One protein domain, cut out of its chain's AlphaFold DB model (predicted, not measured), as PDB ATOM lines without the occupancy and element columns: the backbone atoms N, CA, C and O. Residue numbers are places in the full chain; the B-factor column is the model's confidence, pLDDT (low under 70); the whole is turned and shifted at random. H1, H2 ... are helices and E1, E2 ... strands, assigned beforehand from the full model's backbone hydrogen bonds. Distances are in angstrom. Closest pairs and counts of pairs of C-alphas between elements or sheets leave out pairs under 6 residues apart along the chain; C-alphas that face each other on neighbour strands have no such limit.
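AT A GLANCE: This is residues 25 to 99 of the 236 residues of the protein "FERM domain-containing protein" of Sinocyclocheilus grahami (UniProt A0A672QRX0). A hairpin of two antiparallel strands, E1 and E2, makes one end of a loose, elongated string, with H1 next to E2. H2, H3 and H4 trail away to the other end, no helix touching another. The 75 printed residues hold E1 E2 H1 H2 H3 H4 in that order, mixed in class; the radius of gyration of the C-alphas is 14.5 A, the spans 45 by 29 by 20 A.

IN THESE COORDINATES: E1, residues 25 to 30, begins at (-3.392, -14.069, -42.159); E2, 36 to 42, is 19.3 A long. H1 is 47 to 57, H2 61 to 67, H3 72 to 80; H4, 86 to 97, 16.2 A long, ends at (-34.504, 13.372, -44.553).

HOW THE PARTS SIT: In the hairpin E1 and E2, N 27 and O 39 are within hydrogen-bond range, 2.9 A. The closest C-alphas of E2 and H1, Met 41 and Phe 50, are 7.4 A apart. H1 and H2 are close but not clearly touching, the closest C-alphas, Cys 55 and His 61, 5.9 A apart. H3 and H4 are apart. Every O i to N i+4 pair is within range in H1, H3 and H4; in H2, 1 of 3, and 1 of 4 O i to N i+3 pairs.

THE WHOLE: The farthest C-alphas, Gln 43 and Lys 99, are 45.8 A apart. The printed part has no cut and no long link; pLDDT is under 70 at residues 60 to 81.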
ATOM      1  N   LEU A  25      -3.711 -15.206 -41.319       86.81
ATOM      2  CA  LEU A  25      -3.392 -14.069 -42.159       86.81
ATOM      3  C   LEU A  25      -3.774 -12.786 -41.416       86.81
ATOM      4  O   LEU A  25      -4.895 -12.652 -40.925       86.81
ATOM      5  N   ALA A  26      -2.840 -11.838 -41.343       88.88
ATOM      6  CA  ALA A  26      -3.094 -10.518 -40.782       88.88
ATOM      7  C   ALA A  26      -3.671  -9.598 -41.868       88.88
ATOM      8  O   ALA A  26      -2.957  -9.147 -42.767       88.88
ATOM      9  N   LEU A  27      -4.972  -9.321 -41.789       88.81
ATOM     10  CA  LEU A  27      -5.664  -8.377 -42.663       88.81
ATOM     11  C   LEU A  27      -5.620  -6.983 -42.043       88.81
ATOM     12  O   LEU A  27      -6.251  -6.740 -41.016       88.81
ATOM     13  N   ARG A  28      -4.886  -6.063 -42.669       91.00
ATOM     14  CA  ARG A  28      -4.834  -4.662 -42.240       91.00
ATOM     15  C   ARG A  28      -6.008  -3.885 -42.816       91.00
ATOM     16  O   ARG A  28      -6.261  -3.940 -44.018       91.00
ATOM     17  N   VAL A  29      -6.717  -3.176 -41.948       88.06
ATOM     18  CA  VAL A  29      -7.831  -2.298 -42.299       88.06
ATOM     19  C   VAL A  29      -7.458  -0.888 -41.886       88.06
ATOM     20  O   VAL A  29      -7.136  -0.659 -40.723       88.06
ATOM     21  N   ILE A  30      -7.520   0.034 -42.841       83.31
ATOM     22  CA  ILE A  30      -7.422   1.471 -42.591       83.31
ATOM     23  C   ILE A  30      -8.852   1.989 -42.457       83.31
ATOM     24  O   ILE A  30      -9.689   1.762 -43.337       83.31
ATOM     25  N   PHE A  31      -9.148   2.616 -41.329       81.19
ATOM     26  CA  PHE A  31     -10.447   3.193 -41.029       81.19
ATOM     27  C   PHE A  31     -10.554   4.631 -41.543       81.19
ATOM     28  O   PHE A  31      -9.590   5.226 -42.008       81.19
ATOM     29  N   LEU A  32     -11.766   5.187 -41.481       72.69
ATOM     30  CA  LEU A  32     -12.060   6.533 -41.990       72.69
ATOM     31  C   LEU A  32     -11.416   7.664 -41.172       72.69
ATOM     32  O   LEU A  32     -11.380   8.794 -41.640       72.69
ATOM     33  N   ASP A  33     -10.955   7.374 -39.959       72.62
ATOM     34  CA  ASP A  33     -10.188   8.285 -39.103       72.62
ATOM     35  C   ASP A  33      -8.668   8.095 -39.264       72.62
ATOM     36  O   ASP A  33      -7.901   8.488 -38.387       72.62
ATOM     37  N   ASP A  34      -8.250   7.444 -40.354       78.88
ATOM     38  CA  ASP A  34      -6.872   7.055 -40.667       78.88
ATOM     39  C   ASP A  34      -6.232   6.099 -39.647       78.88
ATOM     40  O   ASP A  34      -5.042   5.784 -39.742       78.88
ATOM     41  N   SER A  35      -7.003   5.578 -38.685       83.00
ATOM     42  CA  SER A  35      -6.504   4.557 -37.773       83.00
ATOM     43  C   SER A  35      -6.356   3.218 -38.497       83.00
ATOM     44  O   SER A  35      -7.180   2.829 -39.325       83.00
ATOM     45  N   GLU A  36      -5.283   2.495 -38.191       90.62
ATOM     46  CA  GLU A  36      -5.013   1.184 -38.775       90.62
ATOM     47  C   GLU A  36      -5.206   0.089 -37.725       90.62
ATOM     48  O   GLU A  36      -4.724   0.188 -36.593       90.62
ATOM     49  N   HIS A  37      -5.891  -0.990 -38.102       90.81
ATOM     50  CA  HIS A  37      -5.998  -2.179 -37.266       90.81
ATOM     51  C   HIS A  37      -5.785  -3.453 -38.074       90.81
ATOM     52  O   HIS A  37      -6.381  -3.659 -39.133       90.81
ATOM     53  N   ALA A  38      -4.935  -4.328 -37.544       92.38
ATOM     54  CA  ALA A  38      -4.674  -5.638 -38.111       92.38
ATOM     55  C   ALA A  38      -5.581  -6.684 -37.455       92.38
ATOM     56  O   ALA A  38      -5.591  -6.848 -36.238       92.38
ATOM     57  N   PHE A  39      -6.324  -7.412 -38.280       91.00
ATOM     58  CA  PHE A  39      -7.164  -8.525 -37.868       91.00
ATOM     59  C   PHE A  39      -6.465  -9.840 -38.203       91.00
ATOM     60  O   PHE A  39      -6.277 -10.159 -39.377       91.00
ATOM     61  N   GLU A  40      -6.112 -10.617 -37.183       92.00
ATOM     62  CA  GLU A  40      -5.632 -11.987 -37.370       92.00
ATOM     63  C   GLU A  40      -6.815 -12.909 -37.667       92.00
ATOM     64  O   GLU A  40      -7.726 -13.060 -36.849       92.00
ATOM     65  N   MET A  41      -6.824 -13.500 -38.858       87.25
ATOM     66  CA  MET A  41      -7.925 -14.327 -39.345       87.25
ATOM     67  C   MET A  41      -7.400 -15.585 -40.018       87.25
ATOM     68  O   MET A  41      -6.307 -15.590 -40.569       87.25
ATOM     69  N   GLU A  42      -8.182 -16.658 -40.032       87.31
ATOM     70  CA  GLU A  42      -7.815 -17.845 -40.804       87.31
ATOM     71  C   GLU A  42      -7.759 -17.531 -42.305       87.31
ATOM     72  O   GLU A  42      -8.599 -16.810 -42.841       87.31
ATOM     73  N   GLN A  43      -6.807 -18.128 -43.018       82.31
ATOM     74  CA  GLN A  43      -6.601 -17.895 -44.452       82.31
ATOM     75  C   GLN A  43      -7.829 -18.251 -45.318       82.31
ATOM     76  O   GLN A  43      -7.948 -17.788 -46.449       82.31
ATOM     77  N   ARG A  44      -8.755 -19.065 -44.793       82.44
ATOM     78  CA  ARG A  44     -10.023 -19.456 -45.439       82.44
ATOM     79  C   ARG A  44     -11.247 -18.718 -44.883       82.44
ATOM     80  O   ARG A  44     -12.371 -19.161 -45.115       82.44
ATOM     81  N   VAL A  45     -11.051 -17.630 -44.136       82.69
ATOM     82  CA  VAL A  45     -12.153 -16.859 -43.554       82.69
ATOM     83  C   VAL A  45     -13.073 -16.324 -44.654       82.69
ATOM     84  O   VAL A  45     -12.626 -15.796 -45.673       82.69
ATOM     85  N   LEU A  46     -14.385 -16.452 -44.456       81.94
ATOM     86  CA  LEU A  46     -15.357 -15.853 -45.363       81.94
ATOM     87  C   LEU A  46     -15.369 -14.334 -45.165       81.94
ATOM     88  O   LEU A  46     -15.292 -13.840 -44.040       81.94
ATOM     89  N   GLY A  47     -15.577 -13.576 -46.247       76.00
ATOM     90  CA  GLY A  47     -15.657 -12.110 -46.177       76.00
ATOM     91  C   GLY A  47     -16.714 -11.598 -45.187       76.00
ATOM     92  O   GLY A  47     -16.528 -10.558 -44.564       76.00
ATOM     93  N   LYS A  48     -17.790 -12.369 -44.966       78.69
ATOM     94  CA  LYS A  48     -18.814 -12.081 -43.951       78.69
ATOM     95  C   LYS A  48     -18.262 -12.130 -42.525       78.69
ATOM     96  O   LYS A  48     -18.625 -11.291 -41.704       78.69
ATOM     97  N   ASP A  49     -17.411 -13.100 -42.218       80.06
ATOM     98  CA  ASP A  49     -16.873 -13.285 -40.869       80.06
ATOM     99  C   ASP A  49     -15.798 -12.244 -40.560       80.06
ATOM    100  O   ASP A  49     -15.799 -11.678 -39.463       80.06
ATOM    101  N   PHE A  50     -14.986 -11.894 -41.561       84.12
ATOM    102  CA  PHE A  50     -14.084 -10.748 -41.493       84.12
ATOM    103  C   PHE A  50     -14.850  -9.434 -41.283       84.12
ATOM    104  O   PHE A  50     -14.582  -8.715 -40.324       84.12
ATOM    105  N   PHE A  51     -15.876  -9.156 -42.095       79.44
ATOM    106  CA  PHE A  51     -16.732  -7.976 -41.931       79.44
ATOM    107  C   PHE A  51     -17.344  -7.899 -40.524       79.44
ATOM    108  O   PHE A  51     -17.301  -6.856 -39.874       79.44
ATOM    109  N   ASN A  52     -17.847  -9.020 -39.999       78.56
ATOM    110  CA  ASN A  52     -18.388  -9.080 -38.641       78.56
ATOM    111  C   ASN A  52     -17.334  -8.777 -37.564       78.56
ATOM    112  O   ASN A  52     -17.678  -8.199 -36.530       78.56
ATOM    113  N   ALA A  53     -16.078  -9.181 -37.768       82.69
ATOM    114  CA  ALA A  53     -14.981  -8.860 -36.861       82.69
ATOM    115  C   ALA A  53     -14.657  -7.360 -36.878       82.69
ATOM    116  O   ALA A  53     -14.532  -6.755 -35.811       82.69
ATOM    117  N   VAL A  54     -14.637  -6.743 -38.063       83.50
ATOM    118  CA  VAL A  54     -14.459  -5.292 -38.226       83.50
ATOM    119  C   VAL A  54     -15.598  -4.517 -37.549       83.50
ATOM    120  O   VAL A  54     -15.352  -3.613 -36.752       83.50
ATOM    121  N   CYS A  55     -16.857  -4.915 -37.758       78.56
ATOM    122  CA  CYS A  55     -18.005  -4.289 -37.092       78.56
ATOM    123  C   CYS A  55     -17.981  -4.449 -35.565       78.56
ATOM    124  O   CYS A  55     -18.439  -3.557 -34.848       78.56
ATOM    125  N   ARG A  56     -17.471  -5.578 -35.055       79.81
ATOM    126  CA  ARG A  56     -17.269  -5.790 -33.614       79.81
ATOM    127  C   ARG A  56     -16.198  -4.856 -33.057       79.81
ATOM    128  O   ARG A  56     -16.442  -4.252 -32.016       79.81
ATOM    129  N   HIS A  57     -15.076  -4.699 -33.758       83.25
ATOM    130  CA  HIS A  57     -14.004  -3.775 -33.375       83.25
ATOM    131  C   HIS A  57     -14.511  -2.329 -33.286       83.25
ATOM    132  O   HIS A  57     -14.327  -1.666 -32.269       83.25
ATOM    133  N   LEU A  58     -15.275  -1.889 -34.289       79.62
ATOM    134  CA  LEU A  58     -15.888  -0.557 -34.324       79.62
ATOM    135  C   LEU A  58     -17.076  -0.388 -33.353       79.62
ATOM    136  O   LEU A  58     -17.733   0.650 -33.358       79.62
ATOM    137  N   LYS A  59     -17.399  -1.402 -32.533       76.69
ATOM    138  CA  LYS A  59     -18.567  -1.434 -31.627       76.69
ATOM    139  C   LYS A  59     -19.906  -1.168 -32.328       76.69
ATOM    140  O   LYS A  59     -20.905  -0.853 -31.687       76.69
ATOM    141  N   LEU A  60     -19.971  -1.390 -33.639       66.75
ATOM    142  CA  LEU A  60     -21.171  -1.202 -34.455       66.75
ATOM    143  C   LEU A  60     -22.161  -2.374 -34.325       66.75
ATOM    144  O   LEU A  60     -23.205  -2.386 -34.973       66.75
ATOM    145  N   HIS A  61     -21.852  -3.373 -33.493       53.25
ATOM    146  CA  HIS A  61     -22.606  -4.622 -33.377       53.25
ATOM    147  C   HIS A  61     -24.071  -4.418 -32.953       53.25
ATOM    148  O   HIS A  61     -24.951  -5.085 -33.488       53.25
ATOM    149  N   SER A  62     -24.362  -3.477 -32.052       53.38
ATOM    150  CA  SER A  62     -25.740  -3.169 -31.637       53.38
ATOM    151  C   SER A  62     -26.510  -2.373 -32.695       53.38
ATOM    152  O   SER A  62     -27.687  -2.643 -32.927       53.38
ATOM    153  N   PHE A  63     -25.842  -1.440 -33.379       50.53
ATOM    154  CA  PHE A  63     -26.460  -0.572 -34.382       50.53
ATOM    155  C   PHE A  63     -26.702  -1.301 -35.713       50.53
ATOM    156  O   PHE A  63     -27.752  -1.143 -36.324       50.53
ATOM    157  N   LEU A  64     -25.777  -2.160 -36.152       52.53
ATOM    158  CA  LEU A  64     -25.853  -2.836 -37.450       52.53
ATOM    159  C   LEU A  64     -26.640  -4.154 -37.410       52.53
ATOM    160  O   LEU A  64     -27.363  -4.442 -38.362       52.53
ATOM    161  N   CYS A  65     -26.564  -4.960 -36.340       47.72
ATOM    162  CA  CYS A  65     -27.240  -6.270 -36.330       47.72
ATOM    163  C   CYS A  65     -28.770  -6.179 -36.288       47.72
ATOM    164  O   CYS A  65     -29.425  -7.096 -36.781       47.72
ATOM    165  N   VAL A  66     -29.344  -5.109 -35.730       52.19
ATOM    166  CA  VAL A  66     -30.802  -4.883 -35.756       52.19
ATOM    167  C   VAL A  66     -31.224  -4.226 -37.073       52.19
ATOM    168  O   VAL A  66     -32.240  -4.592 -37.657       52.19
ATOM    169  N   PHE A  67     -30.418  -3.292 -37.581       45.38
ATOM    170  CA  PHE A  67     -30.785  -2.439 -38.712       45.38
ATOM    171  C   PHE A  67     -30.521  -3.096 -40.083       45.38
ATOM    172  O   PHE A  67     -31.343  -2.982 -40.991       45.38
ATOM    173  N   PHE A  68     -29.431  -3.860 -40.238       49.53
ATOM    174  CA  PHE A  68     -29.074  -4.510 -41.511       49.53
ATOM    175  C   PHE A  68     -29.699  -5.894 -41.702       49.53
ATOM    176  O   PHE A  68     -29.985  -6.262 -42.842       49.53
ATOM    177  N   LYS A  69     -29.988  -6.649 -40.629       51.78
ATOM    178  CA  LYS A  69     -30.710  -7.934 -40.758       51.78
ATOM    179  C   LYS A  69     -32.123  -7.753 -41.321       51.78
ATOM    180  O   LYS A  69     -32.596  -8.630 -42.035       51.78
ATOM    181  N   SER A  70     -32.765  -6.614 -41.057       52.72
ATOM    182  CA  SER A  70     -34.126  -6.326 -41.529       52.72
ATOM    183  C   SER A  70     -34.194  -5.652 -42.907       52.72
ATOM    184  O   SER A  70     -35.288  -5.521 -43.451       52.72
ATOM    185  N   CYS A  71     -33.074  -5.213 -43.500       49.31
ATOM    186  CA  CYS A  71     -33.084  -4.454 -44.759       49.31
ATOM    187  C   CYS A  71     -31.825  -4.684 -45.630       49.31
ATOM    188  O   CYS A  71     -30.898  -3.873 -45.609       49.31
ATOM    189  N   PRO A  72     -31.816  -5.708 -46.510       57.84
ATOM    190  CA  PRO A  72     -30.724  -5.964 -47.467       57.84
ATOM    191  C   PRO A  72     -30.414  -4.776 -48.397       57.84
ATOM    192  O   PRO A  72     -29.291  -4.611 -48.869       57.84
ATOM    193  N   LYS A  73     -31.408  -3.907 -48.637       57.56
ATOM    194  CA  LYS A  73     -31.272  -2.687 -49.448       57.56
ATOM    195  C   LYS A  73     -30.300  -1.666 -48.839       57.56
ATOM    196  O   LYS A  73     -29.667  -0.934 -49.593       57.56
ATOM    197  N   LEU A  74     -30.149  -1.638 -47.511       58.62
ATOM    198  CA  LEU A  74     -29.207  -0.744 -46.828       58.62
ATOM    199  C   LEU A  74     -27.756  -1.160 -47.065       58.62
ATOM    200  O   LEU A  74     -26.897  -0.301 -47.231       58.62
ATOM    201  N   LEU A  75     -27.494  -2.468 -47.150       57.03
ATOM    202  CA  LEU A  75     -26.161  -2.999 -47.439       57.03
ATOM    203  C   LEU A  75     -25.700  -2.585 -48.840       57.03
ATOM    204  O   LEU A  75     -24.601  -2.064 -49.002       57.03
ATOM    205  N   ASN A  76     -26.583  -2.697 -49.834       60.75
ATOM    206  CA  ASN A  76     -26.308  -2.200 -51.184       60.75
ATOM    207  C   ASN A  76     -26.142  -0.671 -51.239       60.75
ATOM    208  O   ASN A  76     -25.385  -0.183 -52.070       60.75
ATOM    209  N   GLY A  77     -26.839   0.088 -50.385       60.41
ATOM    210  CA  GLY A  77     -26.647   1.538 -50.258       60.41
ATOM    211  C   GLY A  77     -25.278   1.897 -49.681       60.41
ATOM    212  O   GLY A  77     -24.596   2.757 -50.224       60.41
ATOM    213  N   PHE A  78     -24.837   1.177 -48.646       62.09
ATOM    214  CA  PHE A  78     -23.508   1.347 -48.059       62.09
ATOM    215  C   PHE A  78     -22.405   1.091 -49.088       62.09
ATOM    216  O   PHE A  78     -21.550   1.948 -49.280       62.09
ATOM    217  N   TYR A  79     -22.475  -0.025 -49.825       59.53
ATOM    218  CA  TYR A  79     -21.498  -0.340 -50.874       59.53
ATOM    219  C   TYR A  79     -21.460   0.692 -52.012       59.53
ATOM    220  O   TYR A  79     -20.401   0.921 -52.584       59.53
ATOM    221  N   LYS A  80     -22.590   1.338 -52.328       65.06
ATOM    222  CA  LYS A  80     -22.659   2.406 -53.341       65.06
ATOM    223  C   LYS A  80     -22.097   3.749 -52.871       65.06
ATOM    224  O   LYS A  80     -21.788   4.585 -53.711       65.06
ATOM    225  N   ASN A  81     -21.973   3.943 -51.561       65.06
ATOM    226  CA  ASN A  81     -21.509   5.189 -50.954       65.06
ATOM    227  C   ASN A  81     -20.069   5.084 -50.421       65.06
ATOM    228  O   ASN A  81     -19.575   6.022 -49.798       65.06
ATOM    229  N   VAL A  82     -19.384   3.959 -50.664       70.31
ATOM    230  CA  VAL A  82     -17.962   3.789 -50.337       70.31
ATOM    231  C   VAL A  82     -17.146   4.833 -51.100       70.31
ATOM    232  O   VAL A  82     -17.258   4.938 -52.318       70.31
ATOM    233  N   GLY A  83     -16.326   5.597 -50.375       74.00
ATOM    234  CA  GLY A  83     -15.498   6.669 -50.933       74.00
ATOM    235  C   GLY A  83     -16.103   8.073 -50.837       74.00
ATOM    236  O   GLY A  83     -15.420   9.029 -51.183       74.00
ATOM    237  N   GLN A  84     -17.338   8.222 -50.342       80.44
ATOM    238  CA  GLN A  84     -17.874   9.542 -49.993       80.44
ATOM    239  C   GLN A  84     -17.201  10.085 -48.733       80.44
ATOM    240  O   GLN A  84     -16.973   9.352 -47.765       80.44
ATOM    241  N   SER A  85     -16.928  11.386 -48.725       85.69
ATOM    242  CA  SER A  85     -16.512  12.091 -47.515       85.69
ATOM    243  C   SER A  85     -17.654  12.135 -46.485       85.69
ATOM    244  O   SER A  85     -18.831  12.085 -46.859       85.69
ATOM    245  N   PRO A  86     -17.348  12.295 -45.183       83.88
ATOM    246  CA  PRO A  86     -18.379  12.438 -44.153       83.88
ATOM    247  C   PRO A  86     -19.388  13.559 -44.454       83.88
ATOM    248  O   PRO A  86     -20.587  13.380 -44.267       83.88
ATOM    249  N   ALA A  87     -18.921  14.684 -45.006       82.75
ATOM    250  CA  ALA A  87     -19.777  15.814 -45.363       82.75
ATOM    251  C   ALA A  87     -20.742  15.499 -46.521       82.75
ATOM    252  O   ALA A  87     -21.894  15.932 -46.504       82.75
ATOM    253  N   GLU A  88     -20.300  14.736 -47.523       84.25
ATOM    254  CA  GLU A  88     -21.159  14.299 -48.631       84.25
ATOM    255  C   GLU A  88     -22.210  13.295 -48.160       84.25
ATOM    256  O   GLU A  88     -23.378  13.400 -48.545       84.25
ATOM    257  N   ALA A  89     -21.818  12.364 -47.287       82.25
ATOM    258  CA  ALA A  89     -22.735  11.408 -46.680       82.25
ATOM    259  C   ALA A  89     -23.810  12.121 -45.836       82.25
ATOM    260  O   ALA A  89     -25.003  11.841 -45.991       82.25
ATOM    261  N   ASP A  90     -23.412  13.095 -45.012       84.06
ATOM    262  CA  ASP A  90     -24.335  13.927 -44.231       84.06
ATOM    263  C   ASP A  90     -25.257  14.753 -45.136       84.06
ATOM    264  O   ASP A  90     -26.471  14.807 -44.918       84.06
ATOM    265  N   GLY A  91     -24.717  15.350 -46.201       84.12
ATOM    266  CA  GLY A  91     -25.500  16.084 -47.194       84.12
ATOM    267  C   GLY A  91     -26.583  15.215 -47.837       84.12
ATOM    268  O   GLY A  91     -27.743  15.626 -47.921       84.12
ATOM    269  N   GLN A  92     -26.245  13.984 -48.228       86.81
ATOM    270  CA  GLN A  92     -27.205  13.025 -48.785       86.81
ATOM    271  C   GLN A  92     -28.255  12.591 -47.764       86.81
ATOM    272  O   GLN A  92     -29.442  12.508 -48.095       86.81
ATOM    273  N   LEU A  93     -27.845  12.347 -46.518       85.38
ATOM    274  CA  LEU A  93     -28.767  12.028 -45.435       85.38
ATOM    275  C   LEU A  93     -29.794  13.151 -45.255       85.38
ATOM    276  O   LEU A  93     -30.993  12.881 -45.219       85.38
ATOM    277  N   LEU A  94     -29.343  14.404 -45.193       87.75
ATOM    278  CA  LEU A  94     -30.213  15.571 -45.033       87.75
ATOM    279  C   LEU A  94     -31.120  15.790 -46.251       87.75
ATOM    280  O   LEU A  94     -32.293  16.129 -46.089       87.75
ATOM    281  N   GLU A  95     -30.615  15.545 -47.459       88.00
ATOM    282  CA  GLU A  95     -31.354  15.638 -48.722       88.00
ATOM    283  C   GLU A  95     -32.509  14.627 -48.809       88.00
ATOM    284  O   GLU A  95     -33.570  14.927 -49.368       88.00
ATOM    285  N   VAL A  96     -32.328  13.435 -48.238       88.81
ATOM    286  CA  VAL A  96     -33.389  12.429 -48.101       88.81
ATOM    287  C   VAL A  96     -34.308  12.776 -46.934       88.81
ATOM    288  O   VAL A  96     -35.527  12.799 -47.105       88.81
ATOM    289  N   ALA A  97     -33.746  13.089 -45.764       86.38
ATOM    290  CA  ALA A  97     -34.504  13.372 -44.553       86.38
ATOM    291  C   ALA A  97     -35.489  14.526 -44.768       86.38
ATOM    292  O   ALA A  97     -36.667  14.383 -44.457       86.38
ATOM    293  N   ARG A  98     -35.062  15.622 -45.410       88.25
ATOM    294  CA  ARG A  98     -35.920  16.787 -45.681       88.25
ATOM    295  C   ARG A  98     -37.123  16.505 -46.587       88.25
ATOM    296  O   ARG A  98     -38.028  17.332 -46.643       88.25
ATOM    297  N   LYS A  99     -37.123  15.392 -47.334       87.00
ATOM    298  CA  LYS A  99     -38.239  14.970 -48.203       87.00
ATOM    299  C   LYS A  99     -39.291  14.157 -47.447       87.00
ATOM    300  O   LYS A  99     -40.378  13.949 -47.974       87.00
TER     301      LYS A  99